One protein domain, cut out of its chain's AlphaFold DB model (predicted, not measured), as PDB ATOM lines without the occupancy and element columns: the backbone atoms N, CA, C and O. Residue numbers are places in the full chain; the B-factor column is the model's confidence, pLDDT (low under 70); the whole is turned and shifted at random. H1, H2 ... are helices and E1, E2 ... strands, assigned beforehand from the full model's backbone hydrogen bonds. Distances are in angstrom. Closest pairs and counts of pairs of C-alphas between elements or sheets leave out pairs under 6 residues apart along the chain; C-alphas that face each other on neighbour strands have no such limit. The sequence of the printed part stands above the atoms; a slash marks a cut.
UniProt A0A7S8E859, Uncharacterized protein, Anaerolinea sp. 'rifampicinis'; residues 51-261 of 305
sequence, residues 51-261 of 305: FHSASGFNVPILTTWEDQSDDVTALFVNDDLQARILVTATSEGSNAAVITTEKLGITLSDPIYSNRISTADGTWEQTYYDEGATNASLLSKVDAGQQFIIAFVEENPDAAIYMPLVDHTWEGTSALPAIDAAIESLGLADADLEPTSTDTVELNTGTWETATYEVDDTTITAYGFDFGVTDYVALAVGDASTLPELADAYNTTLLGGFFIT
ATOM      1  N   PHE A  51      -7.778  -7.513 -13.165       93.19
ATOM      2  CA  PHE A  51      -6.476  -8.077 -13.464       93.19
ATOM      3  C   PHE A  51      -5.609  -7.013 -14.147       93.19
ATOM      4  O   PHE A  51      -6.048  -6.365 -15.100       93.19
ATOM      5  N   HIS A  52      -4.372  -6.855 -13.680       93.50
ATOM      6  CA  HIS A  52      -3.404  -5.892 -14.203       93.50
ATOM      7  C   HIS A  52      -2.210  -6.634 -14.810       93.50
ATOM      8  O   HIS A  52      -1.353  -7.134 -14.080       93.50
ATOM      9  N   SER A  53      -2.129  -6.677 -16.140       94.12
ATOM     10  CA  SER A  53      -1.023  -7.339 -16.833       94.12
ATOM     11  C   SER A  53       0.259  -6.510 -16.771       94.12
ATOM     12  O   SER A  53       0.257  -5.305 -17.050       94.12
ATOM     13  N   ALA A  54       1.395  -7.171 -16.542       92.06
ATOM     14  CA  ALA A  54       2.724  -6.588 -16.720       92.06
ATOM     15  C   ALA A  54       2.985  -6.130 -18.169       92.06
ATOM     16  O   ALA A  54       3.854  -5.286 -18.398       92.06
ATOM     17  N   SER A  55       2.215  -6.639 -19.135       90.12
ATOM     18  CA  SER A  55       2.269  -6.234 -20.544       90.12
ATOM     19  C   SER A  55       1.399  -5.021 -20.879       90.12
ATOM     20  O   SER A  55       1.369  -4.621 -22.040       90.12
ATOM     21  N   GLY A  56       0.734  -4.403 -19.897       89.50
ATOM     22  CA  GLY A  56       0.080  -3.104 -20.074       89.50
ATOM     23  C   GLY A  56      -1.371  -3.160 -20.551       89.50
ATOM     24  O   GLY A  56      -1.824  -2.217 -21.198       89.50
ATOM     25  N   PHE A  57      -2.116  -4.207 -20.209       92.62
ATOM     26  CA  PHE A  57      -3.573  -4.257 -20.369       92.62
ATOM     27  C   PHE A  57      -4.259  -4.630 -19.054       92.62
ATOM     28  O   PHE A  57      -3.619  -5.130 -18.126       92.62
ATOM     29  N   ASN A  58      -5.563  -4.382 -18.987       92.69
ATOM     30  CA  ASN A  58      -6.385  -4.648 -17.814       92.69
ATOM     31  C   ASN A  58      -7.677  -5.326 -18.247       92.69
ATOM     32  O   ASN A  58      -8.173  -5.042 -19.337       92.69
ATOM     33  N   VAL A  59      -8.188  -6.215 -17.399       94.06
ATOM     34  CA  VAL A  59      -9.423  -6.973 -17.644       94.06
ATOM     35  C   VAL A  59     -10.193  -7.092 -16.330       94.06
ATOM     36  O   VAL A  59      -9.555  -7.356 -15.307       94.06
ATOM     37  N   PRO A  60     -11.522  -6.905 -16.307       93.44
ATOM     38  CA  PRO A  60     -12.320  -7.171 -15.114       93.44
ATOM     39  C   PRO A  60     -12.182  -8.628 -14.660       93.44
ATOM     40  O   PRO A  60     -12.172  -9.541 -15.483       93.44
ATOM     41  N   ILE A  61     -12.101  -8.860 -13.350       92.69
ATOM     42  CA  ILE A  61     -12.101 -10.219 -12.801       92.69
ATOM     43  C   ILE A  61     -13.534 -10.756 -12.804       92.69
ATOM     44  O   ILE A  61     -14.440 -10.169 -12.206       92.69
ATOM     45  N   LEU A  62     -13.725 -11.906 -13.446       92.50
ATOM     46  CA  LEU A  62     -15.006 -12.599 -13.513       92.50
ATOM     47  C   LEU A  62     -15.287 -13.314 -12.184       92.50
ATOM     48  O   LEU A  62     -14.755 -14.382 -11.914       92.50
ATOM     49  N   THR A  63     -16.126 -12.718 -11.333       87.19
ATOM     50  CA  THR A  63     -16.339 -13.200  -9.948       87.19
ATOM     51  C   THR A  63     -16.916 -14.616  -9.823       87.19
ATOM     52  O   THR A  63     -16.781 -15.227  -8.763       87.19
ATOM     53  N   THR A  64     -17.552 -15.138 -10.874       90.44
ATOM     54  CA  THR A  64     -18.113 -16.497 -10.921       90.44
ATOM     55  C   THR A  64     -17.190 -17.514 -11.597       90.44
ATOM     56  O   THR A  64     -17.515 -18.697 -11.604       90.44
ATOM     57  N   TRP A  65     -16.047 -17.083 -12.138       96.69
ATOM     58  CA  TRP A  65     -15.075 -17.939 -12.824       96.69
ATOM     59  C   TRP A  65     -13.819 -18.097 -11.963       96.69
ATOM     60  O   TRP A  65     -13.485 -17.234 -11.147       96.69
ATOM     61  N   GLU A  66     -13.101 -19.202 -12.138       97.69
ATOM     62  CA  GLU A  66     -11.801 -19.384 -11.501       97.69
ATOM     63  C   GLU A  66     -10.749 -18.527 -12.214       97.69
ATOM     64  O   GLU A  66     -10.513 -18.678 -13.413       97.69
ATOM     65  N   ASP A  67     -10.097 -17.639 -11.465       97.12
ATOM     66  CA  ASP A  67      -8.957 -16.858 -11.941       97.12
ATOM     67  C   ASP A  67      -7.662 -17.682 -11.826       97.12
ATOM     68  O   ASP A  67      -7.155 -17.931 -10.728       97.12
ATOM     69  N   GLN A  68      -7.127 -18.096 -12.976       97.69
ATOM     70  CA  GLN A  68      -5.852 -18.802 -13.129       97.69
ATOM     71  C   GLN A  68      -4.787 -17.924 -13.817       97.69
ATOM     72  O   GLN A  68      -3.857 -18.438 -14.445       97.69
ATOM     73  N   SER A  69      -4.924 -16.599 -13.729       97.50
ATOM     74  CA  SER A  69      -4.039 -15.638 -14.393       97.50
ATOM     75  C   SER A  69      -2.598 -15.675 -13.862       97.50
ATOM     76  O   SER A  69      -2.351 -15.919 -12.677       97.50
ATOM     77  N   ASP A  70      -1.632 -15.388 -14.740       96.19
ATOM     78  CA  ASP A  70      -0.220 -15.166 -14.390       96.19
ATOM     79  C   ASP A  70       0.125 -13.661 -14.401       96.19
ATOM     80  O   ASP A  70      -0.760 -12.822 -14.284       96.19
ATOM     81  N   ASP A  71       1.397 -13.263 -14.465       94.31
ATOM     82  CA  ASP A  71       1.773 -11.841 -14.475       94.31
ATOM     83  C   ASP A  71       1.522 -11.136 -15.820       94.31
ATOM     84  O   ASP A  71       1.505  -9.905 -15.880       94.31
ATOM     85  N   VAL A  72       1.321 -11.883 -16.904       94.50
ATOM     86  CA  VAL A  72       1.205 -11.367 -18.275       94.50
ATOM     87  C   VAL A  72      -0.148 -11.697 -18.902       94.50
ATOM     88  O   VAL A  72      -0.660 -10.913 -19.704       94.50
ATOM     89  N   THR A  73      -0.720 -12.836 -18.551       97.19
ATOM     90  CA  THR A  73      -1.885 -13.455 -19.167       97.19
ATOM     91  C   THR A  73      -3.025 -13.518 -18.155       97.19
ATOM     92  O   THR A  73      -2.875 -14.130 -17.100       97.19
ATOM     93  N   ALA A  74      -4.176 -12.945 -18.514       97.81
ATOM     94  CA  ALA A  74      -5.424 -13.206 -17.813       97.81
ATOM     95  C   ALA A  74      -6.002 -14.539 -18.304       97.81
ATOM     96  O   ALA A  74      -6.124 -14.737 -19.518       97.81
ATOM     97  N   LEU A  75      -6.342 -15.444 -17.390       98.12
ATOM     98  CA  LEU A  75      -6.968 -16.724 -17.713       98.12
ATOM     99  C   LEU A  75      -8.107 -16.993 -16.735       98.12
ATOM    100  O   LEU A  75      -7.866 -17.225 -15.553       98.12
ATOM    101  N   PHE A  76      -9.333 -17.005 -17.249       98.06
ATOM    102  CA  PHE A  76     -10.529 -17.346 -16.487       98.06
ATOM    103  C   PHE A  76     -11.069 -18.692 -16.959       98.06
ATOM    104  O   PHE A  76     -11.223 -18.909 -18.162       98.06
ATOM    105  N   VAL A  77     -11.366 -19.588 -16.020       98.25
ATOM    106  CA  VAL A  77     -11.834 -20.954 -16.295       98.25
ATOM    107  C   VAL A  77     -13.168 -21.197 -15.600       98.25
ATOM    108  O   VAL A  77     -13.344 -20.836 -14.436       98.25
ATOM    109  N   ASN A  78     -14.107 -21.820 -16.307       97.88
ATOM    110  CA  ASN A  78     -15.361 -22.296 -15.741       97.88
ATOM    111  C   ASN A  78     -15.601 -23.745 -16.181       97.88
ATOM    112  O   ASN A  78     -16.057 -24.003 -17.295       97.88
ATOM    113  N   ASP A  79     -15.271 -24.686 -15.292       96.88
ATOM    114  CA  ASP A  79     -15.396 -26.126 -15.547       96.88
ATOM    115  C   ASP A  79     -16.859 -26.571 -15.707       96.88
ATOM    116  O   ASP A  79     -17.135 -27.489 -16.478       96.88
ATOM    117  N   ASP A  80     -17.799 -25.914 -15.015       96.19
ATOM    118  CA  ASP A  80     -19.228 -26.244 -15.090       96.19
ATOM    119  C   ASP A  80     -19.805 -25.897 -16.471       96.19
ATOM    120  O   ASP A  80     -20.639 -26.632 -17.003       96.19
ATOM    121  N   LEU A  81     -19.323 -24.804 -17.070       96.38
ATOM    122  CA  LEU A  81     -19.685 -24.379 -18.423       96.38
ATOM    123  C   LEU A  81     -18.748 -24.928 -19.507       96.38
ATOM    124  O   LEU A  81     -18.966 -24.631 -20.676       96.38
ATOM    125  N   GLN A  82     -17.707 -25.684 -19.134       97.12
ATOM    126  CA  GLN A  82     -16.658 -26.172 -20.041       97.12
ATOM    127  C   GLN A  82     -16.036 -25.051 -20.894       97.12
ATOM    128  O   GLN A  82     -15.736 -25.236 -22.071       97.12
ATOM    129  N   ALA A  83     -15.830 -23.872 -20.300       97.88
ATOM    130  CA  ALA A  83     -15.413 -22.676 -21.023       97.88
ATOM    131  C   ALA A  83     -14.210 -21.977 -20.388       97.88
ATOM    132  O   ALA A  83     -13.963 -22.040 -19.179       97.88
ATOM    133  N   ARG A  84     -13.432 -21.292 -21.229       98.19
ATOM    134  CA  ARG A  84     -12.198 -20.589 -20.868       98.19
ATOM    135  C   ARG A  84     -12.097 -19.265 -21.614       98.19
ATOM    136  O   ARG A  84     -12.347 -19.201 -22.815       98.19
ATOM    137  N   ILE A  85     -11.672 -18.219 -20.911       98.12
ATOM    138  CA  ILE A  85     -11.376 -16.902 -21.482       98.12
ATOM    139  C   ILE A  85      -9.904 -16.584 -21.233       98.12
ATOM    140  O   ILE A  85      -9.442 -16.565 -20.095       98.12
ATOM    141  N   LEU A  86      -9.169 -16.321 -22.308       98.00
ATOM    142  CA  LEU A  86      -7.756 -15.963 -22.304       98.00
ATOM    143  C   LEU A  86      -7.600 -14.531 -22.809       98.00
ATOM    144  O   LEU A  86      -8.034 -14.226 -23.916       98.00
ATOM    145  N   VAL A  87      -6.900 -13.678 -22.063       97.69
ATOM    146  CA  VAL A  87      -6.438 -12.375 -22.558       97.69
ATOM    147  C   VAL A  87      -4.936 -12.272 -22.373       97.69
ATOM    148  O   VAL A  87      -4.413 -12.456 -21.276       97.69
ATOM    149  N   THR A  88      -4.203 -11.981 -23.443       97.38
ATOM    150  CA  THR A  88      -2.744 -11.877 -23.382       97.38
ATOM    151  C   THR A  88      -2.208 -10.863 -24.381       97.38
ATOM    152  O   THR A  88      -2.865 -10.507 -25.355       97.38
ATOM    153  N   ALA A  89      -0.972 -10.429 -24.157       96.50
ATOM    154  CA  ALA A  89      -0.216  -9.625 -25.103       96.50
ATOM    155  C   ALA A  89       1.100 -10.326 -25.453       96.50
ATOM    156  O   ALA A  89       1.767 -10.896 -24.588       96.50
ATOM    157  N   THR A  90       1.473 -10.283 -26.727       95.81
ATOM    158  CA  THR A  90       2.706 -10.868 -27.272       95.81
ATOM    159  C   THR A  90       3.400  -9.873 -28.208       95.81
ATOM    160  O   THR A  90       2.912  -8.765 -28.433       95.81
ATOM    161  N   SER A  91       4.561 -10.234 -28.752       94.50
ATOM    162  CA  SER A  91       5.229  -9.445 -29.787       94.50
ATOM    163  C   SER A  91       4.371  -9.332 -31.047       94.50
ATOM    164  O   SER A  91       3.743 -10.312 -31.458       94.50
ATOM    165  N   GLU A  92       4.400  -8.164 -31.689       93.88
ATOM    166  CA  GLU A  92       3.787  -7.949 -33.002       93.88
ATOM    167  C   GLU A  92       4.173  -9.046 -34.012       93.88
ATOM    168  O   GLU A  92       5.331  -9.464 -34.097       93.88
ATOM    169  N   GLY A  93       3.185  -9.504 -34.787       92.00
ATOM    170  CA  GLY A  93       3.356 -10.530 -35.818       92.00
ATOM    171  C   GLY A  93       3.302 -11.971 -35.305       92.00
ATOM    172  O   GLY A  93       3.547 -12.897 -36.080       92.00
ATOM    173  N   SER A  94       2.982 -12.178 -34.028       94.75
ATOM    174  CA  SER A  94       2.659 -13.510 -33.518       94.75
ATOM    175  C   SER A  94       1.374 -14.037 -34.173       94.75
ATOM    176  O   SER A  94       0.521 -13.295 -34.652       94.75
ATOM    177  N   ASN A  95       1.207 -15.354 -34.217       96.00
ATOM    178  CA  ASN A  95      -0.052 -15.927 -34.677       96.00
ATOM    179  C   ASN A  95      -0.975 -16.142 -33.468       96.00
ATOM    180  O   ASN A  95      -0.618 -16.890 -32.559       96.00
ATOM    181  N   ALA A  96      -2.143 -15.493 -33.456       96.56
ATOM    182  CA  ALA A  96      -3.064 -15.535 -32.320       96.56
ATOM    183  C   ALA A  96      -3.540 -16.959 -31.981       96.56
ATOM    184  O   ALA A  96      -3.596 -17.321 -30.806       96.56
ATOM    185  N   ALA A  97      -3.792 -17.794 -32.992       97.19
ATOM    186  CA  ALA A  97      -4.190 -19.187 -32.802       97.19
ATOM    187  C   ALA A  97      -3.056 -20.044 -32.228       97.19
ATOM    188  O   ALA A  97      -3.284 -20.844 -31.324       97.19
ATOM    189  N   VAL A  98      -1.814 -19.840 -32.679       97.44
ATOM    190  CA  VAL A  98      -0.642 -20.544 -32.123       97.44
ATOM    191  C   VAL A  98      -0.433 -20.189 -30.650       97.44
ATOM    192  O   VAL A  98      -0.204 -21.071 -29.831       97.44
ATOM    193  N   ILE A  99      -0.559 -18.910 -30.287       97.44
ATOM    194  CA  ILE A  99      -0.429 -18.486 -28.885       97.44
ATOM    195  C   ILE A  99      -1.566 -19.058 -28.030       97.44
ATOM    196  O   ILE A  99      -1.322 -19.544 -26.928       97.44
ATOM    197  N   THR A 100      -2.796 -19.035 -28.546       97.38
ATOM    198  CA  THR A 100      -3.974 -19.568 -27.848       97.38
ATOM    199  C   THR A 100      -3.854 -21.078 -27.626       97.38
ATOM    200  O   THR A 100      -4.038 -21.547 -26.507       97.38
ATOM    201  N   THR A 101      -3.471 -21.839 -28.658       97.44
ATOM    202  CA  THR A 101      -3.249 -23.295 -28.564       97.44
ATOM    203  C   THR A 101      -2.133 -23.653 -27.585       97.44
ATOM    204  O   THR A 101      -2.313 -24.552 -26.770       97.44
ATOM    205  N   GLU A 102      -1.011 -22.923 -27.592       97.19
ATOM    206  CA  GLU A 102       0.090 -23.133 -26.642       97.19
ATOM    207  C   GLU A 102      -0.335 -22.862 -25.192       97.19
ATOM    208  O   GLU A 102      -0.047 -23.666 -24.305       97.19
ATOM    209  N   LYS A 103      -1.036 -21.748 -24.948       96.62
ATOM    210  CA  LYS A 103      -1.455 -21.323 -23.602       96.62
ATOM    211  C   LYS A 103      -2.581 -22.179 -23.026       96.62
ATOM    212  O   LYS A 103      -2.577 -22.437 -21.827       96.62
ATOM    213  N   LEU A 104      -3.526 -22.618 -23.858       97.00
ATOM    214  CA  LEU A 104      -4.695 -23.392 -23.423       97.00
ATOM    215  C   LEU A 104      -4.528 -24.908 -23.595       97.00
ATOM    216  O   LEU A 104      -5.360 -25.669 -23.105       97.00
ATOM    217  N   GLY A 105      -3.475 -25.365 -24.276       96.19
ATOM    218  CA  GLY A 105      -3.242 -26.789 -24.524       96.19
ATOM    219  C   GLY A 105      -4.278 -27.432 -25.452       96.19
ATOM    220  O   GLY A 105      -4.519 -28.633 -25.346       96.19
ATOM    221  N   ILE A 106      -4.887 -26.644 -26.340       96.31
ATOM    222  CA  ILE A 106      -5.885 -27.094 -27.324       96.31
ATOM    223  C   ILE A 106      -5.275 -27.198 -28.723       96.31
ATOM    224  O   ILE A 106      -4.156 -26.750 -28.968       96.31
ATOM    225  N   THR A 107      -6.025 -27.774 -29.659       95.62
ATOM    226  CA  THR A 107      -5.683 -27.764 -31.087       95.62
ATOM    227  C   THR A 107      -6.681 -26.885 -31.818       95.62
ATOM    228  O   THR A 107      -7.867 -27.002 -31.560       95.62
ATOM    229  N   LEU A 108      -6.192 -26.020 -32.705       96.12
ATOM    230  CA  LEU A 108      -6.994 -25.237 -33.642       96.12
ATOM    231  C   LEU A 108      -6.382 -25.446 -35.030       96.12
ATOM    232  O   LEU A 108      -5.165 -25.298 -35.190       96.12
ATOM    233  N   SER A 109      -7.194 -25.845 -36.000       93.31
ATOM    234  CA  SER A 109      -6.792 -26.111 -37.378       93.31
ATOM    235  C   SER A 109      -7.041 -24.883 -38.260       93.31
ATOM    236  O   SER A 109      -6.500 -23.808 -37.984       93.31
ATOM    237  N   ASP A 110      -7.811 -25.033 -39.334       95.81
ATOM    238  CA  ASP A 110      -8.162 -23.942 -40.232       95.81
ATOM    239  C   ASP A 110      -9.393 -23.195 -39.695       95.81
ATOM    240  O   ASP A 110     -10.355 -23.824 -39.249       95.81
ATOM    241  N   PRO A 111      -9.395 -21.853 -39.737       97.19
ATOM    242  CA  PRO A 111     -10.548 -21.093 -39.291       97.19
ATOM    243  C   PRO A 111     -11.733 -21.306 -40.233       97.19
ATOM    244  O   PRO A 111     -11.579 -21.276 -41.457       97.19
ATOM    245  N   ILE A 112     -12.929 -21.440 -39.660       96.75
ATOM    246  CA  ILE A 112     -14.181 -21.468 -40.431       96.75
ATOM    247  C   ILE A 112     -14.550 -20.071 -40.936       96.75
ATOM    248  O   ILE A 112     -15.195 -19.924 -41.972       96.75
ATOM    249  N   TYR A 113     -14.088 -19.036 -40.232       96.62
ATOM    250  CA  TYR A 113     -14.329 -17.645 -40.576       96.62
ATOM    251  C   TYR A 113     -13.221 -16.745 -40.043       96.62
ATOM    252  O   TYR A 113     -12.689 -16.966 -38.955       96.62
ATOM    253  N   SER A 114     -12.899 -15.695 -40.795       96.88
ATOM    254  CA  SER A 114     -12.007 -14.629 -40.353       96.88
ATOM    255  C   SER A 114     -12.368 -13.325 -41.051       96.88
ATOM    256  O   SER A 114     -12.568 -13.296 -42.270       96.88
ATOM    257  N   ASN A 115     -12.444 -12.234 -40.293       96.62
ATOM    258  CA  ASN A 115     -12.613 -10.899 -40.851       96.62
ATOM    259  C   ASN A 115     -11.926  -9.839 -39.970       96.62
ATOM    260  O   ASN A 115     -11.273 -10.139 -38.969       96.62
ATOM    261  N   ARG A 116     -12.092  -8.570 -40.353       95.88
ATOM    262  CA  ARG A 116     -11.729  -7.433 -39.510       95.88
ATOM    263  C   ARG A 116     -12.986  -6.705 -39.068       95.88
ATOM    264  O   ARG A 116     -13.835  -6.432 -39.909       95.88
ATOM    265  N   ILE A 117     -13.029  -6.334 -37.795       94.00
ATOM    266  CA  ILE A 117     -14.141  -5.622 -37.171       94.00
ATOM    267  C   ILE A 117     -13.666  -4.293 -36.586       94.00
ATOM    268  O   ILE A 117     -12.580  -4.214 -36.000       94.00
ATOM    269  N   SER A 118     -14.448  -3.230 -36.775       90.00
ATOM    270  CA  SER A 118     -14.162  -1.925 -36.179       90.00
ATOM    271  C   SER A 118     -14.916  -1.789 -34.868       90.00
ATOM    272  O   SER A 118     -16.131  -1.886 -34.838       90.00
ATOM    273  N   THR A 119     -14.191  -1.515 -33.794       87.38
ATOM    274  CA  THR A 119     -14.747  -1.273 -32.456       87.38
ATOM    275  C   THR A 119     -14.333   0.114 -31.965       87.38
ATOM    276  O   THR A 119     -13.507   0.789 -32.592       87.38
ATOM    277  N   ALA A 120     -14.874   0.550 -30.826       82.06
ATOM    278  CA  ALA A 120     -14.541   1.850 -30.246       82.06
ATOM    279  C   ALA A 120     -13.045   2.011 -29.911       82.06
ATOM    280  O   ALA A 120     -12.527   3.129 -29.960       82.06
ATOM    281  N   ASP A 121     -12.339   0.923 -29.593       81.75
ATOM    282  CA  ASP A 121     -10.920   0.962 -29.235       81.75
ATOM    283  C   ASP A 121      -9.988   0.677 -30.427       81.75
ATOM    284  O   ASP A 121      -8.771   0.822 -30.303       81.75
ATOM    285  N   GLY A 122     -10.517   0.329 -31.603       87.88
ATOM    286  CA  GLY A 122      -9.752   0.167 -32.839       87.88
ATOM    287  C   GLY A 122     -10.264  -0.963 -33.728       87.88
ATOM    288  O   GLY A 122     -11.359  -1.486 -33.550       87.88
ATOM    289  N   THR A 123      -9.460  -1.344 -34.721       92.62
ATOM    290  CA  THR A 123      -9.787  -2.474 -35.599       92.62
ATOM    291  C   THR A 123      -9.171  -3.758 -35.062       92.62
ATOM    292  O   THR A 123      -7.950  -3.832 -34.909       92.62
ATOM    293  N   TRP A 124     -10.005  -4.771 -34.865       95.50
ATOM    294  CA  TRP A 124      -9.611  -6.120 -34.470       95.50
ATOM    295  C   TRP A 124      -9.719  -7.075 -35.658       95.50
ATOM    296  O   TRP A 124     -10.506  -6.864 -36.579       95.50
ATOM    297  N   GLU A 125      -8.905  -8.117 -35.653       97.31
ATOM    298  CA  GLU A 125      -9.077  -9.312 -36.470       97.31
ATOM    299  C   GLU A 125      -9.835 -10.332 -35.623       97.31
ATOM    300  O   GLU A 125      -9.326 -10.744 -34.580       97.31
ATOM    301  N   GLN A 126     -11.047 -10.698 -36.039       97.19
ATOM    302  CA  GLN A 126     -11.821 -11.764 -35.402       97.19
ATOM    303  C   GLN A 126     -11.715 -13.042 -36.223       97.19
ATOM    304  O   GLN A 126     -11.674 -12.999 -37.454       97.19
ATOM    305  N   THR A 127     -11.620 -14.189 -35.564       98.12
ATOM    306  CA  THR A 127     -11.451 -15.489 -36.217       98.12
ATOM    307  C   THR A 127     -12.141 -16.581 -35.408       98.12
ATOM    308  O   THR A 127     -11.976 -16.641 -34.190       98.12
ATOM    309  N   TYR A 128     -12.890 -17.445 -36.094       98.00
ATOM    310  CA  TYR A 128     -13.660 -18.537 -35.497       98.00
ATOM    311  C   TYR A 128     -13.114 -19.892 -35.925       98.00
ATOM    312  O   TYR A 128     -12.742 -20.082 -37.088       98.00
ATOM    313  N   TYR A 129     -13.095 -20.829 -34.985       97.88
ATOM    314  CA  TYR A 129     -12.645 -22.202 -35.179       97.88
ATOM    315  C   TYR A 129     -13.701 -23.180 -34.672       97.88
ATOM    316  O   TYR A 129     -14.360 -22.916 -33.664       97.88
ATOM    317  N   ASP A 130     -13.800 -24.314 -35.359       96.25
ATOM    318  CA  ASP A 130     -14.658 -25.440 -35.006       96.25
ATOM    319  C   ASP A 130     -13.841 -26.734 -35.124       96.25
ATOM    320  O   ASP A 130     -13.410 -27.117 -36.211       96.25
ATOM    321  N   GLU A 131     -13.603 -27.380 -33.986       95.00
ATOM    322  CA  GLU A 131     -12.881 -28.649 -33.858       95.00
ATOM    323  C   GLU A 131     -13.793 -29.746 -33.284       95.00
ATOM    324  O   GLU A 131     -13.370 -30.617 -32.514       95.00
ATOM    325  N   GLY A 132     -15.076 -29.715 -33.651       92.50
ATOM    326  CA  GLY A 132     -16.074 -30.687 -33.226       92.50
ATOM    327  C   GLY A 132     -16.653 -30.344 -31.861       92.50
ATOM    328  O   GLY A 132     -17.682 -29.697 -31.790       92.50
ATOM    329  N   ALA A 133     -16.015 -30.806 -30.787       94.06
ATOM    330  CA  ALA A 133     -16.441 -30.497 -29.415       94.06
ATOM    331  C   ALA A 133     -15.621 -29.352 -28.806       94.06
ATOM    332  O   ALA A 133     -15.524 -29.251 -27.592       94.06
ATOM    333  N   THR A 134     -14.917 -28.578 -29.631       96.94
ATOM    334  CA  THR A 134     -14.128 -27.431 -29.184       96.94
ATOM    335  C   THR A 134     -14.334 -26.298 -30.168       96.94
ATOM    336  O   THR A 134     -13.932 -26.397 -31.329       96.94
ATOM    337  N   ASN A 135     -14.922 -25.209 -29.696       97.12
ATOM    338  CA  ASN A 135     -15.195 -24.020 -30.488       97.12
ATOM    339  C   ASN A 135     -14.403 -22.857 -29.906       97.12
ATOM    340  O   ASN A 135     -14.291 -22.702 -28.688       97.12
ATOM    341  N   ALA A 136     -13.802 -22.050 -30.777       97.75
ATOM    342  CA  ALA A 136     -12.989 -20.923 -30.341       97.75
ATOM    343  C   ALA A 136     -13.328 -19.649 -31.108       97.75
ATOM    344  O   ALA A 136     -13.379 -19.635 -32.338       97.75
ATOM    345  N   SER A 137     -13.508 -18.567 -30.357       97.88
ATOM    346  CA  SER A 137     -13.709 -17.203 -30.840       97.88
ATOM    347  C   SER A 137     -12.501 -16.366 -30.442       97.88
ATOM    348  O   SER A 137     -12.271 -16.127 -29.257       97.88
ATOM    349  N   LEU A 138     -11.687 -15.967 -31.418       97.75
ATOM    350  CA  LEU A 138     -10.464 -15.200 -31.193       97.75
ATOM    351  C   LEU A 138     -10.628 -13.784 -31.729       97.75
ATOM    352  O   LEU A 138     -11.005 -13.593 -32.878       97.75
ATOM    353  N   LEU A 139     -10.234 -12.807 -30.925       97.00
ATOM    354  CA  LEU A 139      -9.992 -11.428 -31.317       97.00
ATOM    355  C   LEU A 139      -8.508 -11.129 -31.169       97.00
ATOM    356  O   LEU A 139      -7.893 -11.446 -30.150       97.00
ATOM    357  N   SER A 140      -7.917 -10.476 -32.164       96.88
ATOM    358  CA  SER A 140      -6.556  -9.967 -32.041       96.88
ATOM    359  C   SER A 140      -6.368  -8.588 -32.651       96.88
ATOM    360  O   SER A 140      -7.036  -8.205 -33.609       96.88
ATOM    361  N   LYS A 141      -5.452  -7.815 -32.076       95.25
ATOM    362  CA  LYS A 141      -5.163  -6.446 -32.504       95.25
ATOM    363  C   LYS A 141      -3.706  -6.125 -32.261       95.25
ATOM    364  O   LYS A 141      -3.153  -6.467 -31.220       95.25
ATOM    365  N   VAL A 142      -3.095  -5.431 -33.215       94.62
ATOM    366  CA  VAL A 142      -1.758  -4.865 -33.045       94.62
ATOM    367  C   VAL A 142      -1.890  -3.422 -32.571       94.62
ATOM    368  O   VAL A 142      -2.495  -2.603 -33.259       94.62
ATOM    369  N   ASP A 143      -1.309  -3.111 -31.417       91.50
ATOM    370  CA  ASP A 143      -1.184  -1.746 -30.905       91.50
ATOM    371  C   ASP A 143       0.177  -1.557 -30.223       91.50
ATOM    372  O   ASP A 143       0.692  -2.463 -29.573       91.50
ATOM    373  N   ALA A 144       0.793  -0.391 -30.425       88.31
ATOM    374  CA  ALA A 144       2.100  -0.032 -29.860       88.31
ATOM    375  C   ALA A 144       3.225  -1.097 -30.007       88.31
ATOM    376  O   ALA A 144       4.108  -1.197 -29.156       88.31
ATOM    377  N   GLY A 145       3.229  -1.883 -31.095       90.50
ATOM    378  CA  GLY A 145       4.228  -2.939 -31.341       90.50
ATOM    379  C   GLY A 145       3.992  -4.244 -30.565       90.50
ATOM    380  O   GLY A 145       4.860  -5.122 -30.535       90.50
ATOM    381  N   GLN A 146       2.825  -4.383 -29.939       93.81
ATOM    382  CA  GLN A 146       2.350  -5.599 -29.290       93.81
ATOM    383  C   GLN A 146       1.108  -6.119 -30.005       93.81
ATOM    384  O   GLN A 146       0.352  -5.359 -30.605       93.81
ATOM    385  N   GLN A 147       0.890  -7.426 -29.922       95.62
ATOM    386  CA  GLN A 147      -0.341  -8.060 -30.359       95.62
ATOM    387  C   GLN A 147      -1.135  -8.511 -29.143       95.62
ATOM    388  O   GLN A 147      -0.693  -9.384 -28.395       95.62
ATOM    389  N   PHE A 148      -2.296  -7.901 -28.965       96.12
ATOM    390  CA  PHE A 148      -3.283  -8.261 -27.962       96.12
ATOM    391  C   PHE A 148      -4.168  -9.361 -28.528       96.12
ATOM    392  O   PHE A 148      -4.539  -9.313 -29.702       96.12
ATOM    393  N   ILE A 149      -4.457 -10.363 -27.708       96.94
ATOM    394  CA  ILE A 149      -5.259 -11.529 -28.062       96.94
ATOM    395  C   ILE A 149      -6.290 -11.717 -26.959       96.94
ATOM    396  O   ILE A 149      -5.920 -11.772 -25.785       96.94
ATOM    397  N   ILE A 150      -7.552 -11.833 -27.350       97.19
ATOM    398  CA  ILE A 150      -8.665 -12.253 -26.504       97.19
ATOM    399  C   ILE A 150      -9.211 -13.521 -27.148       97.19
ATOM    400  O   ILE A 150      -9.570 -13.504 -28.321       97.19
ATOM    401  N   ALA A 151      -9.230 -14.628 -26.420       97.94
ATOM    402  CA  ALA A 151      -9.772 -15.885 -26.904       97.94
ATOM    403  C   ALA A 151     -10.838 -16.387 -25.938       97.94
ATOM    404  O   ALA A 151     -10.601 -16.475 -24.736       97.94
ATOM    405  N   PHE A 152     -11.990 -16.737 -26.484       98.12
ATOM    406  CA  PHE A 152     -13.018 -17.516 -25.816       98.12
ATOM    407  C   PHE A 152     -12.982 -18.923 -26.399       98.12
ATOM    408  O   PHE A 152     -13.016 -19.079 -27.619       98.12
ATOM    409  N   VAL A 153     -12.861 -19.926 -25.537       98.00
ATOM    410  CA  VAL A 153     -12.826 -21.339 -25.918       98.00
ATOM    411  C   VAL A 153     -13.862 -22.081 -25.106       98.00
ATOM    412  O   VAL A 153     -13.955 -21.896 -23.895       98.00
ATOM    413  N   GLU A 154     -14.610 -22.929 -25.782       97.38
ATOM    414  CA  GLU A 154     -15.736 -23.668 -25.243       97.38
ATOM    415  C   GLU A 154     -15.605 -25.127 -25.706       97.38
ATOM    416  O   GLU A 154     -15.176 -25.370 -26.837       97.38
ATOM    417  N   GLU A 155     -15.832 -26.084 -24.803       96.69
ATOM    418  CA  GLU A 155     -15.561 -27.515 -25.008       96.69
ATOM    419  C   GLU A 155     -16.787 -28.428 -24.781       96.69
ATOM    420  O   GLU A 155     -16.650 -29.558 -24.304       96.69
ATOM    421  N   ASN A 156     -17.997 -27.969 -25.104       94.44
ATOM    422  CA  ASN A 156     -19.228 -28.744 -24.965       94.44
ATOM    423  C   ASN A 156     -19.502 -29.600 -26.216       94.44
ATOM    424  O   ASN A 156     -19.615 -29.089 -27.324       94.44
ATOM    425  N   PRO A 157     -19.681 -30.926 -26.078       94.69
ATOM    426  CA  PRO A 157     -20.032 -31.781 -27.212       94.69
ATOM    427  C   PRO A 157     -21.476 -31.606 -27.714       94.69
ATOM    428  O   PRO A 157     -21.789 -32.085 -28.806       94.69
ATOM    429  N   ASP A 158     -22.356 -30.992 -26.920       95.06
ATOM    430  CA  ASP A 158     -23.787 -30.852 -27.216       95.06
ATOM    431  C   ASP A 158     -24.143 -29.487 -27.841       95.06
ATOM    432  O   ASP A 158     -25.293 -29.268 -28.241       95.06
ATOM    433  N   ALA A 159     -23.181 -28.567 -27.933       94.62
ATOM    434  CA  ALA A 159     -23.379 -27.239 -28.493       94.62
ATOM    435  C   ALA A 159     -22.094 -26.704 -29.127       94.62
ATOM    436  O   ALA A 159     -21.022 -26.891 -28.576       94.62
ATOM    437  N   ALA A 160     -22.215 -25.985 -30.241       96.38
ATOM    438  CA  ALA A 160     -21.126 -25.170 -30.773       96.38
ATOM    439  C   ALA A 160     -21.408 -23.695 -30.485       96.38
ATOM    440  O   ALA A 160     -22.418 -23.157 -30.957       96.38
ATOM    441  N   ILE A 161     -20.529 -23.050 -29.713       97.31
ATOM    442  CA  ILE A 161     -20.717 -21.667 -29.263       97.31
ATOM    443  C   ILE A 161     -19.731 -20.713 -29.938       97.31
ATOM    444  O   ILE A 161     -18.516 -20.917 -29.936       97.31
ATOM    445  N   TYR A 162     -20.267 -19.617 -30.471       97.31
ATOM    446  CA  TYR A 162     -19.506 -18.561 -31.131       97.31
ATOM    447  C   TYR A 162     -19.847 -17.203 -30.529       97.31
ATOM    448  O   TYR A 162     -20.995 -16.954 -30.164       97.31
ATOM    449  N   MET A 163     -18.867 -16.297 -30.507       97.00
ATOM    450  CA  MET A 163     -19.038 -14.933 -30.000       97.00
ATOM    451  C   MET A 163     -18.740 -13.858 -31.068       97.00
ATOM    452  O   MET A 163     -17.721 -13.163 -30.951       97.00
ATOM    453  N   PRO A 164     -19.561 -13.731 -32.135       96.25
ATOM    454  CA  PRO A 164     -19.344 -12.760 -33.199       96.25
ATOM    455  C   PRO A 164     -19.432 -11.301 -32.769       96.25
ATOM    456  O   PRO A 164     -20.295 -10.910 -31.988       96.25
ATOM    457  N   LEU A 165     -18.573 -10.470 -33.359       95.62
ATOM    458  CA  LEU A 165     -18.756  -9.025 -33.384       95.62
ATOM    459  C   LEU A 165     -19.159  -8.624 -34.803       95.62
ATOM    460  O   LEU A 165     -18.557  -9.081 -35.782       95.62
ATOM    461  N   VAL A 166     -20.165  -7.764 -34.927       95.88
ATOM    462  CA  VAL A 166     -20.718  -7.347 -36.223       95.88
ATOM    463  C   VAL A 166     -20.716  -5.827 -36.314       95.88
ATOM    464  O   VAL A 166     -21.068  -5.147 -35.356       95.88
ATOM    465  N   ASP A 167     -20.277  -5.276 -37.450       94.19
ATOM    466  CA  ASP A 167     -20.282  -3.825 -37.651       94.19
ATOM    467  C   ASP A 167     -21.743  -3.363 -37.770       94.19
ATOM    468  O   ASP A 167     -22.478  -3.835 -38.648       94.19
ATOM    469  N   HIS A 168     -22.141  -2.400 -36.938       91.81
ATOM    470  CA  HIS A 168     -23.489  -1.846 -36.975       91.81
ATOM    471  C   HIS A 168     -23.636  -0.961 -38.217       91.81
ATOM    472  O   HIS A 168     -23.142   0.170 -38.277       91.81
ATOM    473  N   THR A 169     -24.288  -1.487 -39.254       91.81
ATOM    474  CA  THR A 169     -24.420  -0.817 -40.565       91.81
ATOM    475  C   THR A 169     -25.857  -0.462 -40.934       91.81
ATOM    476  O   THR A 169     -26.099   0.106 -42.004       91.81
ATOM    477  N   TRP A 170     -26.808  -0.776 -40.062       92.00
ATOM    478  CA  TRP A 170     -28.229  -0.507 -40.253       92.00
ATOM    479  C   TRP A 170     -28.692   0.721 -39.465       92.00
ATOM    480  O   TRP A 170     -27.931   1.373 -38.754       92.00
ATOM    481  N   GLU A 171     -29.959   1.079 -39.664       90.44
ATOM    482  CA  GLU A 171     -30.634   2.108 -38.881       90.44
ATOM    483  C   GLU A 171     -31.487   1.441 -37.796       90.44
ATOM    484  O   GLU A 171     -32.297   0.562 -38.095       90.44
ATOM    485  N   GLY A 172     -31.358   1.892 -36.549       91.75
ATOM    486  CA  GLY A 172     -32.173   1.426 -35.429       91.75
ATOM    487  C   GLY A 172     -31.326   1.058 -34.219       91.75
ATOM    488  O   GLY A 172     -30.154   1.397 -34.165       91.75
ATOM    489  N   THR A 173     -31.955   0.402 -33.246       90.38
ATOM    490  CA  THR A 173     -31.296  -0.115 -32.031       90.38
ATOM    491  C   THR A 173     -31.543  -1.613 -31.837       90.38
ATOM    492  O   THR A 173     -31.400  -2.135 -30.737       90.38
ATOM    493  N   SER A 174     -32.055  -2.285 -32.871       94.69
ATOM    494  CA  SER A 174     -32.260  -3.732 -32.836       94.69
ATOM    495  C   SER A 174     -30.965  -4.412 -33.256       94.69
ATOM    496  O   SER A 174     -30.341  -3.996 -34.234       94.69
ATOM    497  N   ALA A 175     -30.597  -5.460 -32.530       95.62
ATOM    498  CA  ALA A 175     -29.464  -6.325 -32.805       95.62
ATOM    499  C   ALA A 175     -29.846  -7.531 -33.686       95.62
ATOM    500  O   ALA A 175     -28.962  -8.277 -34.098       95.62
ATOM    501  N   LEU A 176     -31.128  -7.727 -34.029       95.31
ATOM    502  CA  LEU A 176     -31.556  -8.807 -34.935       95.31
ATOM    503  C   LEU A 176     -30.795  -8.822 -36.279       95.31
ATOM    504  O   LEU A 176     -30.325  -9.891 -36.659       95.31
ATOM    505  N   PRO A 177     -30.554  -7.684 -36.969       95.38
ATOM    506  CA  PRO A 177     -29.755  -7.706 -38.197       95.38
ATOM    507  C   PRO A 177     -28.300  -8.147 -37.966       95.38
ATOM    508  O   PRO A 177     -27.694  -8.742 -38.855       95.38
ATOM    509  N   ALA A 178     -27.741  -7.886 -36.775       95.75
ATOM    510  CA  ALA A 178     -26.422  -8.384 -36.392       95.75
ATOM    511  C   ALA A 178     -26.423  -9.904 -36.267       95.75
ATOM    512  O   ALA A 178     -25.498 -10.563 -36.736       95.75
ATOM    513  N   ILE A 179     -27.462 -10.451 -35.633       96.44
ATOM    514  CA  ILE A 179     -27.642 -11.892 -35.467       96.44
ATOM    515  C   ILE A 179     -27.705 -12.570 -36.838       96.44
ATOM    516  O   ILE A 179     -26.958 -13.519 -37.075       96.44
ATOM    517  N   ASP A 180     -28.531 -12.054 -37.748       95.31
ATOM    518  CA  ASP A 180     -28.685 -12.619 -39.092       95.31
ATOM    519  C   ASP A 180     -27.351 -12.578 -39.859       95.31
ATOM    520  O   ASP A 180     -26.908 -13.586 -40.414       95.31
ATOM    521  N   ALA A 181     -26.645 -11.441 -39.809       95.00
ATOM    522  CA  ALA A 181     -25.328 -11.296 -40.426       95.00
ATOM    523  C   ALA A 181     -24.282 -12.244 -39.815       95.00
ATOM    524  O   ALA A 181     -23.439 -12.782 -40.533       95.00
ATOM    525  N   ALA A 182     -24.323 -12.470 -38.500       96.06
ATOM    526  CA  ALA A 182     -23.425 -13.392 -37.817       96.06
ATOM    527  C   ALA A 182     -23.674 -14.848 -38.251       96.06
ATOM    528  O   ALA A 182     -22.718 -15.548 -38.597       96.06
ATOM    529  N   ILE A 183     -24.940 -15.275 -38.302       95.81
ATOM    530  CA  ILE A 183     -25.361 -16.606 -38.771       95.81
ATOM    531  C   ILE A 183     -24.919 -16.837 -40.221       95.81
ATOM    532  O   ILE A 183     -24.310 -17.872 -40.514       95.81
ATOM    533  N   GLU A 184     -25.156 -15.867 -41.110       95.00
ATOM    534  CA  GLU A 184     -24.720 -15.935 -42.511       95.00
ATOM    535  C   GLU A 184     -23.191 -16.008 -42.608       95.00
ATOM    536  O   GLU A 184     -22.640 -16.832 -43.341       95.00
ATOM    537  N   SER A 185     -22.483 -15.174 -41.841       94.19
ATOM    538  CA  SER A 185     -21.021 -15.085 -41.900       94.19
ATOM    539  C   SER A 185     -20.326 -16.388 -41.507       94.19
ATOM    540  O   SER A 185     -19.323 -16.757 -42.119       94.19
ATOM    541  N   LEU A 186     -20.891 -17.114 -40.541       94.62
ATOM    542  CA  LEU A 186     -20.415 -18.425 -40.107       94.62
ATOM    543  C   LEU A 186     -20.873 -19.561 -41.034       94.62
ATOM    544  O   LEU A 186     -20.479 -20.708 -40.833       94.62
ATOM    545  N   GLY A 187     -21.690 -19.264 -42.050       94.06
ATOM    546  CA  GLY A 187     -22.237 -20.255 -42.974       94.06
ATOM    547  C   GLY A 187     -23.231 -21.213 -42.317       94.06
ATOM    548  O   GLY A 187     -23.380 -22.339 -42.788       94.06
ATOM    549  N   LEU A 188     -23.878 -20.788 -41.226       92.81
ATOM    550  CA  LEU A 188     -24.832 -21.610 -40.477       92.81
ATOM    551  C   LEU A 188     -26.207 -21.653 -41.155       92.81
ATOM    552  O   LEU A 188     -26.895 -22.668 -41.075       92.81
ATOM    553  N   ALA A 189     -26.601 -20.568 -41.825       91.88
ATOM    554  CA  ALA A 189     -27.819 -20.487 -42.626       91.88
ATOM    555  C   ALA A 189     -27.756 -19.336 -43.646       91.88
ATOM    556  O   ALA A 189     -26.819 -18.538 -43.637       91.88
ATOM    557  N   ASP A 190     -28.764 -19.254 -44.518       86.75
ATOM    558  CA  ASP A 190     -28.919 -18.167 -45.492       86.75
ATOM    559  C   ASP A 190     -29.412 -16.858 -44.835       86.75
ATOM    560  O   ASP A 190     -30.131 -16.883 -43.837       86.75
ATOM    561  N   ALA A 191     -29.098 -15.715 -45.459       70.06
ATOM    562  CA  ALA A 191     -29.394 -14.358 -44.966       70.06
ATOM    563  C   ALA A 191     -30.887 -14.018 -44.768       70.06
ATOM    564  O   ALA A 191     -31.213 -13.056 -44.081       70.06
ATOM    565  N   ASP A 192     -31.797 -14.780 -45.382       78.06
ATOM    566  CA  ASP A 192     -33.243 -14.512 -45.367       78.06
ATOM    567  C   ASP A 192     -33.995 -15.401 -44.354       78.06
ATOM    568  O   ASP A 192     -35.194 -15.667 -44.504       78.06
ATOM    569  N   LEU A 193     -33.294 -15.930 -43.349       84.38
ATOM    570  CA  LEU A 193     -33.882 -16.824 -42.362       84.38
ATOM    571  C   LEU A 193     -34.743 -16.047 -41.356       84.38
ATOM    572  O   LEU A 193     -34.243 -15.239 -40.581       84.38
ATOM    573  N   GLU A 194     -36.048 -16.321 -41.326       91.38
ATOM    574  CA  GLU A 194     -36.926 -15.742 -40.307       91.38
ATOM    575  C   GLU A 194     -36.788 -16.498 -38.970       91.38
ATOM    576  O   GLU A 194     -36.850 -17.734 -38.953       91.38
ATOM    577  N   PRO A 195     -36.655 -15.791 -37.832       95.25
ATOM    578  CA  PRO A 195     -36.606 -16.435 -36.529       95.25
ATOM    579  C   PRO A 195     -37.949 -17.092 -36.198       95.25
ATOM    580  O   PRO A 195     -39.027 -16.529 -36.397       95.25
ATOM    581  N   THR A 196     -37.882 -18.289 -35.621       96.06
ATOM    582  CA  THR A 196     -39.050 -19.010 -35.092       96.06
ATOM    583  C   THR A 196     -39.617 -18.310 -33.857       96.06
ATOM    584  O   THR A 196     -40.830 -18.308 -33.637       96.06
ATOM    585  N   SER A 197     -38.748 -17.683 -33.063       97.06
ATOM    586  CA  SER A 197     -39.132 -16.833 -31.939       97.06
ATOM    587  C   SER A 197     -38.113 -15.733 -31.706       97.06
ATOM    588  O   SER A 197     -36.918 -15.947 -31.902       97.06
ATOM    589  N   THR A 198     -38.596 -14.594 -31.218       97.25
ATOM    590  CA  THR A 198     -37.773 -13.508 -30.689       97.25
ATOM    591  C   THR A 198     -38.280 -13.082 -29.316       97.25
ATOM    592  O   THR A 198     -39.486 -13.113 -29.055       97.25
ATOM    593  N   ASP A 199     -37.362 -12.712 -28.429       96.88
ATOM    594  CA  ASP A 199     -37.650 -12.198 -27.084       96.88
ATOM    595  C   ASP A 199     -36.504 -11.279 -26.628       96.88
ATOM    596  O   ASP A 199     -35.528 -11.084 -27.353       96.88
ATOM    597  N   THR A 200     -36.589 -10.735 -25.420       96.50
ATOM    598  CA  THR A 200     -35.504  -9.993 -24.770       96.50
ATOM    599  C   THR A 200     -35.150 -10.619 -23.431       96.50
ATOM    600  O   THR A 200     -36.044 -11.000 -22.673       96.50
ATOM    601  N   VAL A 201     -33.863 -10.658 -23.096       95.06
ATOM    602  CA  VAL A 201     -33.377 -11.081 -21.777       95.06
ATOM    603  C   VAL A 201     -32.613  -9.942 -21.105       95.06
ATOM    604  O   VAL A 201     -31.932  -9.165 -21.769       95.06
ATOM    605  N   GLU A 202     -32.706  -9.848 -19.780       94.56
ATOM    606  CA  GLU A 202     -31.878  -8.933 -18.992       94.56
ATOM    607  C   GLU A 202     -30.672  -9.698 -18.432       94.56
ATOM    608  O   GLU A 202     -30.845 -10.617 -17.626       94.56
ATOM    609  N   LEU A 203     -29.464  -9.326 -18.864       90.50
ATOM    610  CA  LEU A 203     -28.185  -9.825 -18.344       90.50
ATOM    611  C   LEU A 203     -27.490  -8.723 -17.525       90.50
ATOM    612  O   LEU A 203     -27.917  -7.569 -17.535       90.50
ATOM    613  N   ASN A 204     -26.396  -9.043 -16.823       86.44
ATOM    614  CA  ASN A 204     -25.671  -8.029 -16.038       86.44
ATOM    615  C   ASN A 204     -25.074  -6.934 -16.931       86.44
ATOM    616  O   ASN A 204     -24.921  -5.789 -16.505       86.44
ATOM    617  N   THR A 205     -24.746  -7.291 -18.171       85.38
ATOM    618  CA  THR A 205     -24.216  -6.382 -19.189       85.38
ATOM    619  C   THR A 205     -25.279  -5.548 -19.917       85.38
ATOM    620  O   THR A 205     -24.914  -4.645 -20.668       85.38
ATOM    621  N   GLY A 206     -26.572  -5.790 -19.669       90.38
ATOM    622  CA  GLY A 206     -27.687  -5.011 -20.217       90.38
ATOM    623  C   GLY A 206     -28.815  -5.872 -20.785       90.38
ATOM    624  O   GLY A 206     -28.870  -7.084 -20.570       90.38
ATOM    625  N   THR A 207     -29.719  -5.236 -21.529       94.62
ATOM    626  CA  THR A 207     -30.822  -5.914 -22.221       94.62
ATOM    627  C   THR A 207     -30.350  -6.460 -23.566       94.62
ATOM    628  O   THR A 207     -29.895  -5.695 -24.414       94.62
ATOM    629  N   TRP A 208     -30.501  -7.764 -23.778       96.75
ATOM    630  CA  TRP A 208     -30.154  -8.453 -25.021       96.75
ATOM    631  C   TRP A 208     -31.413  -8.852 -25.783       96.75
ATOM    632  O   TRP A 208     -32.385  -9.325 -25.188       96.75
ATOM    633  N   GLU A 209     -31.382  -8.711 -27.104       97.56
ATOM    634  CA  GLU A 209     -32.367  -9.330 -27.987       97.56
ATOM    635  C   GLU A 209     -31.995 -10.793 -28.211       97.56
ATOM    636  O   GLU A 209     -30.822 -11.144 -28.312       97.56
ATOM    637  N   THR A 210     -32.994 -11.661 -28.283       97.50
ATOM    638  CA  THR A 210     -32.812 -13.097 -28.485       97.50
ATOM    639  C   THR A 210     -33.601 -13.549 -29.694       97.50
ATOM    640  O   THR A 210     -34.714 -13.069 -29.931       97.50
ATOM    641  N   ALA A 211     -33.030 -14.474 -30.455       97.56
ATOM    642  CA  ALA A 211     -33.663 -15.069 -31.617       97.56
ATOM    643  C   ALA A 211     -33.354 -16.567 -31.676       97.56
ATOM    644  O   ALA A 211     -32.224 -16.991 -31.435       97.56
ATOM    645  N   THR A 212     -34.363 -17.374 -31.996       97.56
ATOM    646  CA  THR A 212     -34.212 -18.819 -32.195       97.56
ATOM    647  C   THR A 212     -34.606 -19.181 -33.612       97.56
ATOM    648  O   THR A 212     -35.656 -18.754 -34.095       97.56
ATOM    649  N   TYR A 213     -33.795 -20.011 -34.252       96.75
ATOM    650  CA  TYR A 213     -33.970 -20.459 -35.621       96.75
ATOM    651  C   TYR A 213     -33.914 -21.985 -35.688       96.75
ATOM    652  O   TYR A 213     -33.167 -22.618 -34.947       96.75
ATOM    653  N   GLU A 214     -34.686 -22.566 -36.600       95.25
ATOM    654  CA  GLU A 214     -34.717 -24.006 -36.858       95.25
ATOM    655  C   GLU A 214     -34.214 -24.249 -38.287       95.25
ATOM    656  O   GLU A 214     -34.878 -23.865 -39.253       95.25
ATOM    657  N   VAL A 215     -33.030 -24.852 -38.422       92.75
ATOM    658  CA  VAL A 215     -32.324 -25.057 -39.698       92.75
ATOM    659  C   VAL A 215     -31.912 -26.519 -39.810       92.75
ATOM    660  O   VAL A 215     -31.112 -26.991 -39.012       92.75
ATOM    661  N   ASP A 216     -32.457 -27.244 -40.791       87.31
ATOM    662  CA  ASP A 216     -32.097 -28.640 -41.093       87.31
ATOM    663  C   ASP A 216     -31.976 -29.552 -39.846       87.31
ATOM    664  O   ASP A 216     -30.965 -30.218 -39.627       87.31
ATOM    665  N   ASP A 217     -33.031 -29.570 -39.018       87.56
ATOM    666  CA  ASP A 217     -33.133 -30.314 -37.744       87.56
ATOM    667  C   ASP A 217     -32.163 -29.854 -36.631       87.56
ATOM    668  O   ASP A 217     -31.987 -30.552 -35.628       87.56
ATOM    669  N   THR A 218     -31.554 -28.676 -36.782       93.12
ATOM    670  CA  THR A 218     -30.680 -28.044 -35.790       93.12
ATOM    671  C   THR A 218     -31.274 -26.723 -35.310       93.12
ATOM    672  O   THR A 218     -31.651 -25.864 -36.109       93.12
ATOM    673  N   THR A 219     -31.315 -26.537 -33.993       96.56
ATOM    674  CA  THR A 219     -31.715 -25.269 -33.380       96.56
ATOM    675  C   THR A 219     -30.501 -24.352 -33.250       96.56
ATOM    676  O   THR A 219     -29.477 -24.742 -32.685       96.56
ATOM    677  N   ILE A 220     -30.628 -23.120 -33.735       97.38
ATOM    678  CA  ILE A 220     -29.669 -22.037 -33.503       97.38
ATOM    679  C   ILE A 220     -30.330 -21.045 -32.555       97.38
ATOM    680  O   ILE A 220     -31.401 -20.518 -32.853       97.38
ATOM    681  N   THR A 221     -29.699 -20.772 -31.417       97.88
ATOM    682  CA  THR A 221     -30.134 -19.710 -30.502       97.88
ATOM    683  C   THR A 221     -29.092 -18.610 -30.485       97.88
ATOM    684  O   THR A 221     -27.902 -18.872 -30.331       97.88
ATOM    685  N   ALA A 222     -29.554 -17.377 -30.627       97.62
ATOM    686  CA  ALA A 222     -28.724 -16.199 -30.738       97.62
ATOM    687  C   ALA A 222     -29.130 -15.137 -29.722       97.62
ATOM    688  O   ALA A 222     -30.317 -14.939 -29.465       97.62
ATOM    689  N   TYR A 223     -28.135 -14.436 -29.193       97.75
ATOM    690  CA  TYR A 223     -28.279 -13.260 -28.346       97.75
ATOM    691  C   TYR A 223     -27.543 -12.117 -29.040       97.75
ATOM    692  O   TYR A 223     -26.389 -12.286 -29.423       97.75
ATOM    693  N   GLY A 224     -28.198 -10.975 -29.206       97.00
ATOM    694  CA  GLY A 224     -27.641  -9.767 -29.803       97.00
ATOM    695  C   GLY A 224     -27.718  -8.587 -28.838       97.00
ATOM    696  O   GLY A 224     -28.745  -8.373 -28.190       97.00
ATOM    697  N   PHE A 225     -26.643  -7.811 -28.759       95.44
ATOM    698  CA  PHE A 225     -26.551  -6.599 -27.953       95.44
ATOM    699  C   PHE A 225     -26.017  -5.440 -28.786       95.44
ATOM    700  O   PHE A 225     -24.882  -5.486 -29.267       95.44
ATOM    701  N   ASP A 226     -26.841  -4.403 -28.928       93.38
ATOM    702  CA  ASP A 226     -26.465  -3.165 -29.606       93.38
ATOM    703  C   ASP A 226     -25.528  -2.339 -28.724       93.38
ATOM    704  O   ASP A 226     -25.885  -1.906 -27.623       93.38
ATOM    705  N   PHE A 227     -24.319  -2.107 -29.235       89.25
ATOM    706  CA  PHE A 227     -23.329  -1.265 -28.585       89.25
ATOM    707  C   PHE A 227     -22.668  -0.287 -29.566       89.25
ATOM    708  O   PHE A 227     -21.460  -0.287 -29.836       89.25
ATOM    709  N   GLY A 228     -23.471   0.652 -30.055       86.06
ATOM    710  CA  GLY A 228     -22.978   1.865 -30.697       86.06
ATOM    711  C   GLY A 228     -22.602   1.657 -32.159       86.06
ATOM    712  O   GLY A 228     -23.416   1.916 -33.032       86.06
ATOM    713  N   VAL A 229     -21.345   1.300 -32.445       88.06
ATOM    714  CA  VAL A 229     -20.878   1.044 -33.831       88.06
ATOM    715  C   VAL A 229     -20.608  -0.434 -34.103       88.06
ATOM    716  O   VAL A 229     -20.283  -0.801 -35.230       88.06
ATOM    717  N   THR A 230     -20.727  -1.271 -33.074       92.31
ATOM    718  CA  THR A 230     -20.497  -2.710 -33.137       92.31
ATOM    719  C   THR A 230     -21.557  -3.394 -32.299       92.31
ATOM    720  O   THR A 230     -21.761  -3.020 -31.144       92.31
ATOM    721  N   ASP A 231     -22.179  -4.421 -32.850       94.75
ATOM    722  CA  ASP A 231     -23.093  -5.281 -32.118       94.75
ATOM    723  C   ASP A 231     -22.363  -6.542 -31.671       94.75
ATOM    724  O   ASP A 231     -21.540  -7.115 -32.397       94.75
ATOM    725  N   TYR A 232     -22.676  -6.968 -30.455       95.25
ATOM    726  CA  TYR A 232     -22.144  -8.179 -29.851       95.25
ATOM    727  C   TYR A 232     -23.158  -9.285 -30.046       95.25
ATOM    728  O   TYR A 232     -24.329  -9.126 -29.702       95.25
ATOM    729  N   VAL A 233     -22.710 -10.406 -30.591       97.00
ATOM    730  CA  VAL A 233     -23.554 -11.565 -30.834       97.00
ATOM    731  C   VAL A 233     -22.965 -12.763 -30.100       97.00
ATOM    732  O   VAL A 233     -21.760 -12.995 -30.132       97.00
ATOM    733  N   ALA A 234     -23.819 -13.535 -29.444       97.62
ATOM    734  CA  ALA A 234     -23.491 -14.857 -28.931       97.62
ATOM    735  C   ALA A 234     -24.419 -15.870 -29.602       97.62
ATOM    736  O   ALA A 234     -25.639 -15.700 -29.585       97.62
ATOM    737  N   LEU A 235     -23.853 -16.903 -30.220       97.69
ATOM    738  CA  LEU A 235     -24.583 -17.929 -30.964       97.69
ATOM    739  C   LEU A 235     -24.309 -19.296 -30.349       97.69
ATOM    740  O   LEU A 235     -23.153 -19.624 -30.101       97.69
ATOM    741  N   ALA A 236     -25.350 -20.105 -30.174       97.81
ATOM    742  CA  ALA A 236     -25.242 -21.532 -29.890       97.81
ATOM    743  C   ALA A 236     -25.963 -22.325 -30.979       97.81
ATOM    744  O   ALA A 236     -27.132 -22.070 -31.278       97.81
ATOM    745  N   VAL A 237     -25.265 -23.309 -31.538       96.88
ATOM    746  CA  VAL A 237     -25.819 -24.322 -32.438       96.88
ATOM    747  C   VAL A 237     -25.976 -25.606 -31.626       96.88
ATOM    748  O   VAL A 237     -24.973 -26.191 -31.228       96.88
ATOM    749  N   GLY A 238     -27.211 -26.032 -31.350       95.56
ATOM    750  CA  GLY A 238     -27.500 -27.136 -30.423       95.56
ATOM    751  C   GLY A 238     -28.036 -26.654 -29.071       95.56
ATOM    752  O   GLY A 238     -28.963 -25.841 -29.030       95.56
ATOM    753  N   ASP A 239     -27.508 -27.181 -27.960       95.00
ATOM    754  CA  ASP A 239     -27.969 -26.793 -26.619       95.00
ATOM    755  C   ASP A 239     -27.521 -25.371 -26.235       95.00
ATOM    756  O   ASP A 239     -26.347 -25.095 -26.012       95.00
ATOM    757  N   ALA A 240     -28.481 -24.458 -26.101       95.31
ATOM    758  CA  ALA A 240     -28.232 -23.064 -25.740       95.31
ATOM    759  C   ALA A 240     -28.386 -22.767 -24.238       95.31
ATOM    760  O   ALA A 240     -28.413 -21.598 -23.844       95.31
ATOM    761  N   SER A 241     -28.526 -23.791 -23.389       94.69
ATOM    762  CA  SER A 241     -28.829 -23.622 -21.961       94.69
ATOM    763  C   SER A 241     -27.787 -22.799 -21.188       94.69
ATOM    764  O   SER A 241     -28.149 -22.090 -20.248       94.69
ATOM    765  N   THR A 242     -26.521 -22.836 -21.608       94.94
ATOM    766  CA  THR A 242     -25.395 -22.107 -20.997       94.94
ATOM    767  C   THR A 242     -25.088 -20.765 -21.666       94.94
ATOM    768  O   THR A 242     -24.330 -19.962 -21.117       94.94
ATOM    769  N   LEU A 243     -25.686 -20.486 -22.831       95.94
ATOM    770  CA  LEU A 243     -25.341 -19.331 -23.664       95.94
ATOM    771  C   LEU A 243     -25.473 -17.973 -22.944       95.94
ATOM    772  O   LEU A 243     -24.559 -17.163 -23.099       95.94
ATOM    773  N   PRO A 244     -26.513 -17.700 -22.123       95.00
ATOM    774  CA  PRO A 244     -26.624 -16.424 -21.412       95.00
ATOM    775  C   PRO A 244     -25.441 -16.132 -20.483       95.00
ATOM    776  O   PRO A 244     -24.953 -15.005 -20.437       95.00
ATOM    777  N   GLU A 245     -24.972 -17.140 -19.743       94.88
ATOM    778  CA  GLU A 245     -23.873 -16.977 -18.785       94.88
ATOM    779  C   GLU A 245     -22.532 -16.790 -19.504       94.88
ATOM    780  O   GLU A 245     -21.718 -15.952 -19.112       94.88
ATOM    781  N   LEU A 246     -22.328 -17.516 -20.607       95.75
ATOM    782  CA  LEU A 246     -21.146 -17.379 -21.457       95.75
ATOM    783  C   LEU A 246     -21.100 -16.016 -22.158       95.75
ATOM    784  O   LEU A 246     -20.044 -15.381 -22.188       95.75
ATOM    785  N   ALA A 247     -22.239 -15.547 -22.674       94.12
ATOM    786  CA  ALA A 247     -22.369 -14.234 -23.297       94.12
ATOM    787  C   ALA A 247     -22.060 -13.112 -22.296       94.12
ATOM    788  O   ALA A 247     -21.265 -12.224 -22.599       94.12
ATOM    789  N   ASP A 248     -22.612 -13.181 -21.080       93.12
ATOM    790  CA  ASP A 248     -22.366 -12.181 -20.036       93.12
ATOM    791  C   ASP A 248     -20.889 -12.150 -19.606       93.12
ATOM    792  O   ASP A 248     -20.302 -11.073 -19.481       93.12
ATOM    793  N   ALA A 249     -20.247 -13.314 -19.452       93.62
ATOM    794  CA  ALA A 249     -18.833 -13.421 -19.082       93.62
ATOM    795  C   ALA A 249     -17.883 -12.891 -20.172       93.62
ATOM    796  O   ALA A 249     -16.965 -12.107 -19.891       93.62
ATOM    797  N   TYR A 250     -18.114 -13.282 -21.428       91.75
ATOM    798  CA  TYR A 250     -17.321 -12.805 -22.561       91.75
ATOM    799  C   TYR A 250     -17.507 -11.301 -22.776       91.75
ATOM    800  O   TYR A 250     -16.532 -10.558 -22.917       91.75
ATOM    801  N   ASN A 251     -18.749 -10.823 -22.704       89.75
ATOM    802  CA  ASN A 251     -19.046  -9.409 -22.856       89.75
ATOM    803  C   ASN A 251     -18.502  -8.574 -21.687       89.75
ATOM    804  O   ASN A 251     -17.975  -7.488 -21.901       89.75
ATOM    805  N   THR A 252     -18.513  -9.090 -20.455       90.12
ATOM    806  CA  THR A 252     -17.850  -8.433 -19.312       90.12
ATOM    807  C   THR A 252     -16.344  -8.292 -19.539       90.12
ATOM    808  O   THR A 252     -15.761  -7.265 -19.201       90.12
ATOM    809  N   THR A 253     -15.710  -9.287 -20.162       87.06
ATOM    810  CA  THR A 253     -14.284  -9.226 -20.513       87.06
ATOM    811  C   THR A 253     -14.009  -8.127 -21.544       87.06
ATOM    812  O   THR A 253     -13.058  -7.367 -21.378       87.06
ATOM    813  N   LEU A 254     -14.840  -8.018 -22.587       84.69
ATOM    814  CA  LEU A 254     -14.679  -7.029 -23.659       84.69
ATOM    815  C   LEU A 254     -15.187  -5.635 -23.265       84.69
ATOM    816  O   LEU A 254     -14.397  -4.699 -23.140       84.69
ATOM    817  N   LEU A 255     -16.496  -5.497 -23.046       73.12
ATOM    818  CA  LEU A 255     -17.175  -4.234 -22.743       73.12
ATOM    819  C   LEU A 255     -17.012  -3.780 -21.298       73.12
ATOM    820  O   LEU A 255     -16.913  -2.580 -21.044       73.12
ATOM    821  N   GLY A 256     -16.980  -4.720 -20.352       66.12
ATOM    822  CA  GLY A 256     -16.889  -4.411 -18.921       66.12
ATOM    823  C   GLY A 256     -15.563  -3.765 -18.511       66.12
ATOM    824  O   GLY A 256     -15.455  -3.250 -17.397       66.12
ATOM    825  N   GLY A 257     -14.566  -3.741 -19.402       70.56
ATOM    826  CA  GLY A 257     -13.380  -2.915 -19.216       70.56
ATOM    827  C   GLY A 257     -12.073  -3.532 -19.684       70.56
ATOM    828  O   GLY A 257     -11.067  -3.335 -19.001       70.56
ATOM    829  N   PHE A 258     -12.030  -4.243 -20.818       87.06
ATOM    830  CA  PHE A 258     -10.732  -4.423 -21.467       87.06
ATOM    831  C   PHE A 258     -10.201  -3.046 -21.869       87.06
ATOM    832  O   PHE A 258     -10.819  -2.320 -22.648       87.06
ATOM    833  N   PHE A 259      -9.037  -2.670 -21.348       87.56
ATOM    834  CA  PHE A 259      -8.344  -1.482 -21.824       87.56
ATOM    835  C   PHE A 259      -6.834  -1.654 -21.783       87.56
ATOM    836  O   PHE A 259      -6.243  -2.184 -20.836       87.56
ATOM    837  N   ILE A 260      -6.199  -1.127 -22.825       87.38
ATOM    838  CA  ILE A 260      -4.751  -1.055 -22.944       87.38
ATOM    839  C   ILE A 260      -4.295   0.199 -22.198       87.38
ATOM    840  O   ILE A 260      -4.612   1.331 -22.573       87.38
ATOM    841  N   THR A 261      -3.528   0.015 -21.128       79.44
ATOM    842  CA  THR A 261      -2.804   1.119 -20.497       79.44
ATOM    843  C   THR A 261      -1.627   1.489 -21.379       79.44
ATOM    844  O   THR A 261      -0.546   0.914 -21.265       79.44
TER     845      THR A 261
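AT A GLANCE: This is residues 51 to 261 of the 305 residues of an uncharacterized protein of Anaerolinea sp. 'rifampicinis' (UniProt A0A7S8E859). Two strongly twisted six-stranded sheets form a sandwich, only partly face to face, in which E4, E5 and E6 of the first meet E8, E9 and E13 of the second. H3 fills the cleft where they part, H1 covers the opposite face of the first sheet, and the second curls round H2 on its own opposite face. The printed part has 211 residues, with three named helices and thirteen named strands in the order E1 to E3, H1, E4 to E9, H2, E10 to E13, H3; the class is mixed. Both sheets are antiparallel: the first runs E2 E3 E7 E6 E5 E4, the second branches at E13. The whole is compact, with a radius of gyration of the C-alphas of 16.1 A and spans of 47 by 36 by 32 A.

HOW THE PARTS SIT: Start at E1, residues 57 to 60, which pairs with no named strand; residues 51 to 52 and 259 to 260 make short antiparallel pairings with it. Next, E2, residues 74 to 78, and E3, residues 83 to 91, form a hairpin, with N 76 and O 85 within hydrogen-bond range at 2.9 A. H1, residues 96 to 104, is on their sheet at a height of 8.3 A over the sheet. E4, residues 113 to 119, E5, 122 to 130, E6, 135 to 143, and E7, 146 to 154, are a meander of hairpins, each strand the antiparallel neighbour of the one before; look at N 117 and O 124, 2.9 A. E7 is also the neighbour of E3, with N 86 and O 151 at 2.8 A. E8, residues 159 to 162, runs on into E9, residues 165 to 167, at 43 degrees; the closest C-alphas of E6 and E8, Ser 137 and Tyr 162, are 6.0 A apart. H2, residues 176 to 185, is on the second sheet; C-alphas 179 and 224 are 6.0 A apart. E10, residues 197 to 203, E11, 206 to 215, E12, 218 to 227, and E13, 230 to 238, form the second meander of hairpins, with N 223 and O 234 at 2.8 A. E8 and E9 lie on one side of E13, E12 on the other side; N 160 and O 237 are 2.9 A apart. H3, residues 243 to 254, is on both sheets, on opposite faces from H1 and H2; its closest C-alpha pair with E13 is Ala 247 and Ala 234, 5.8 A. In H1, H2 and H3 every O i to N i+4 pair is within hydrogen-bond range.

IN THESE COORDINATES: Find C-alpha 57 at (-3.573, -4.257, -20.369), where E1 begins. E3 runs 26.0 A, E6 26.3 A and E12 28.7 A. H3 runs 16.3 A to C-alpha 254 at (-14.679, -7.029, -23.659).

THE WHOLE: The C-alphas farthest apart, Ala 54 and Asp 216, are 47.9 A apart. The printed part has no cut; the links E1 to E2 and H2 to E10 are long. Residue 256 is under 70 in pLDDT.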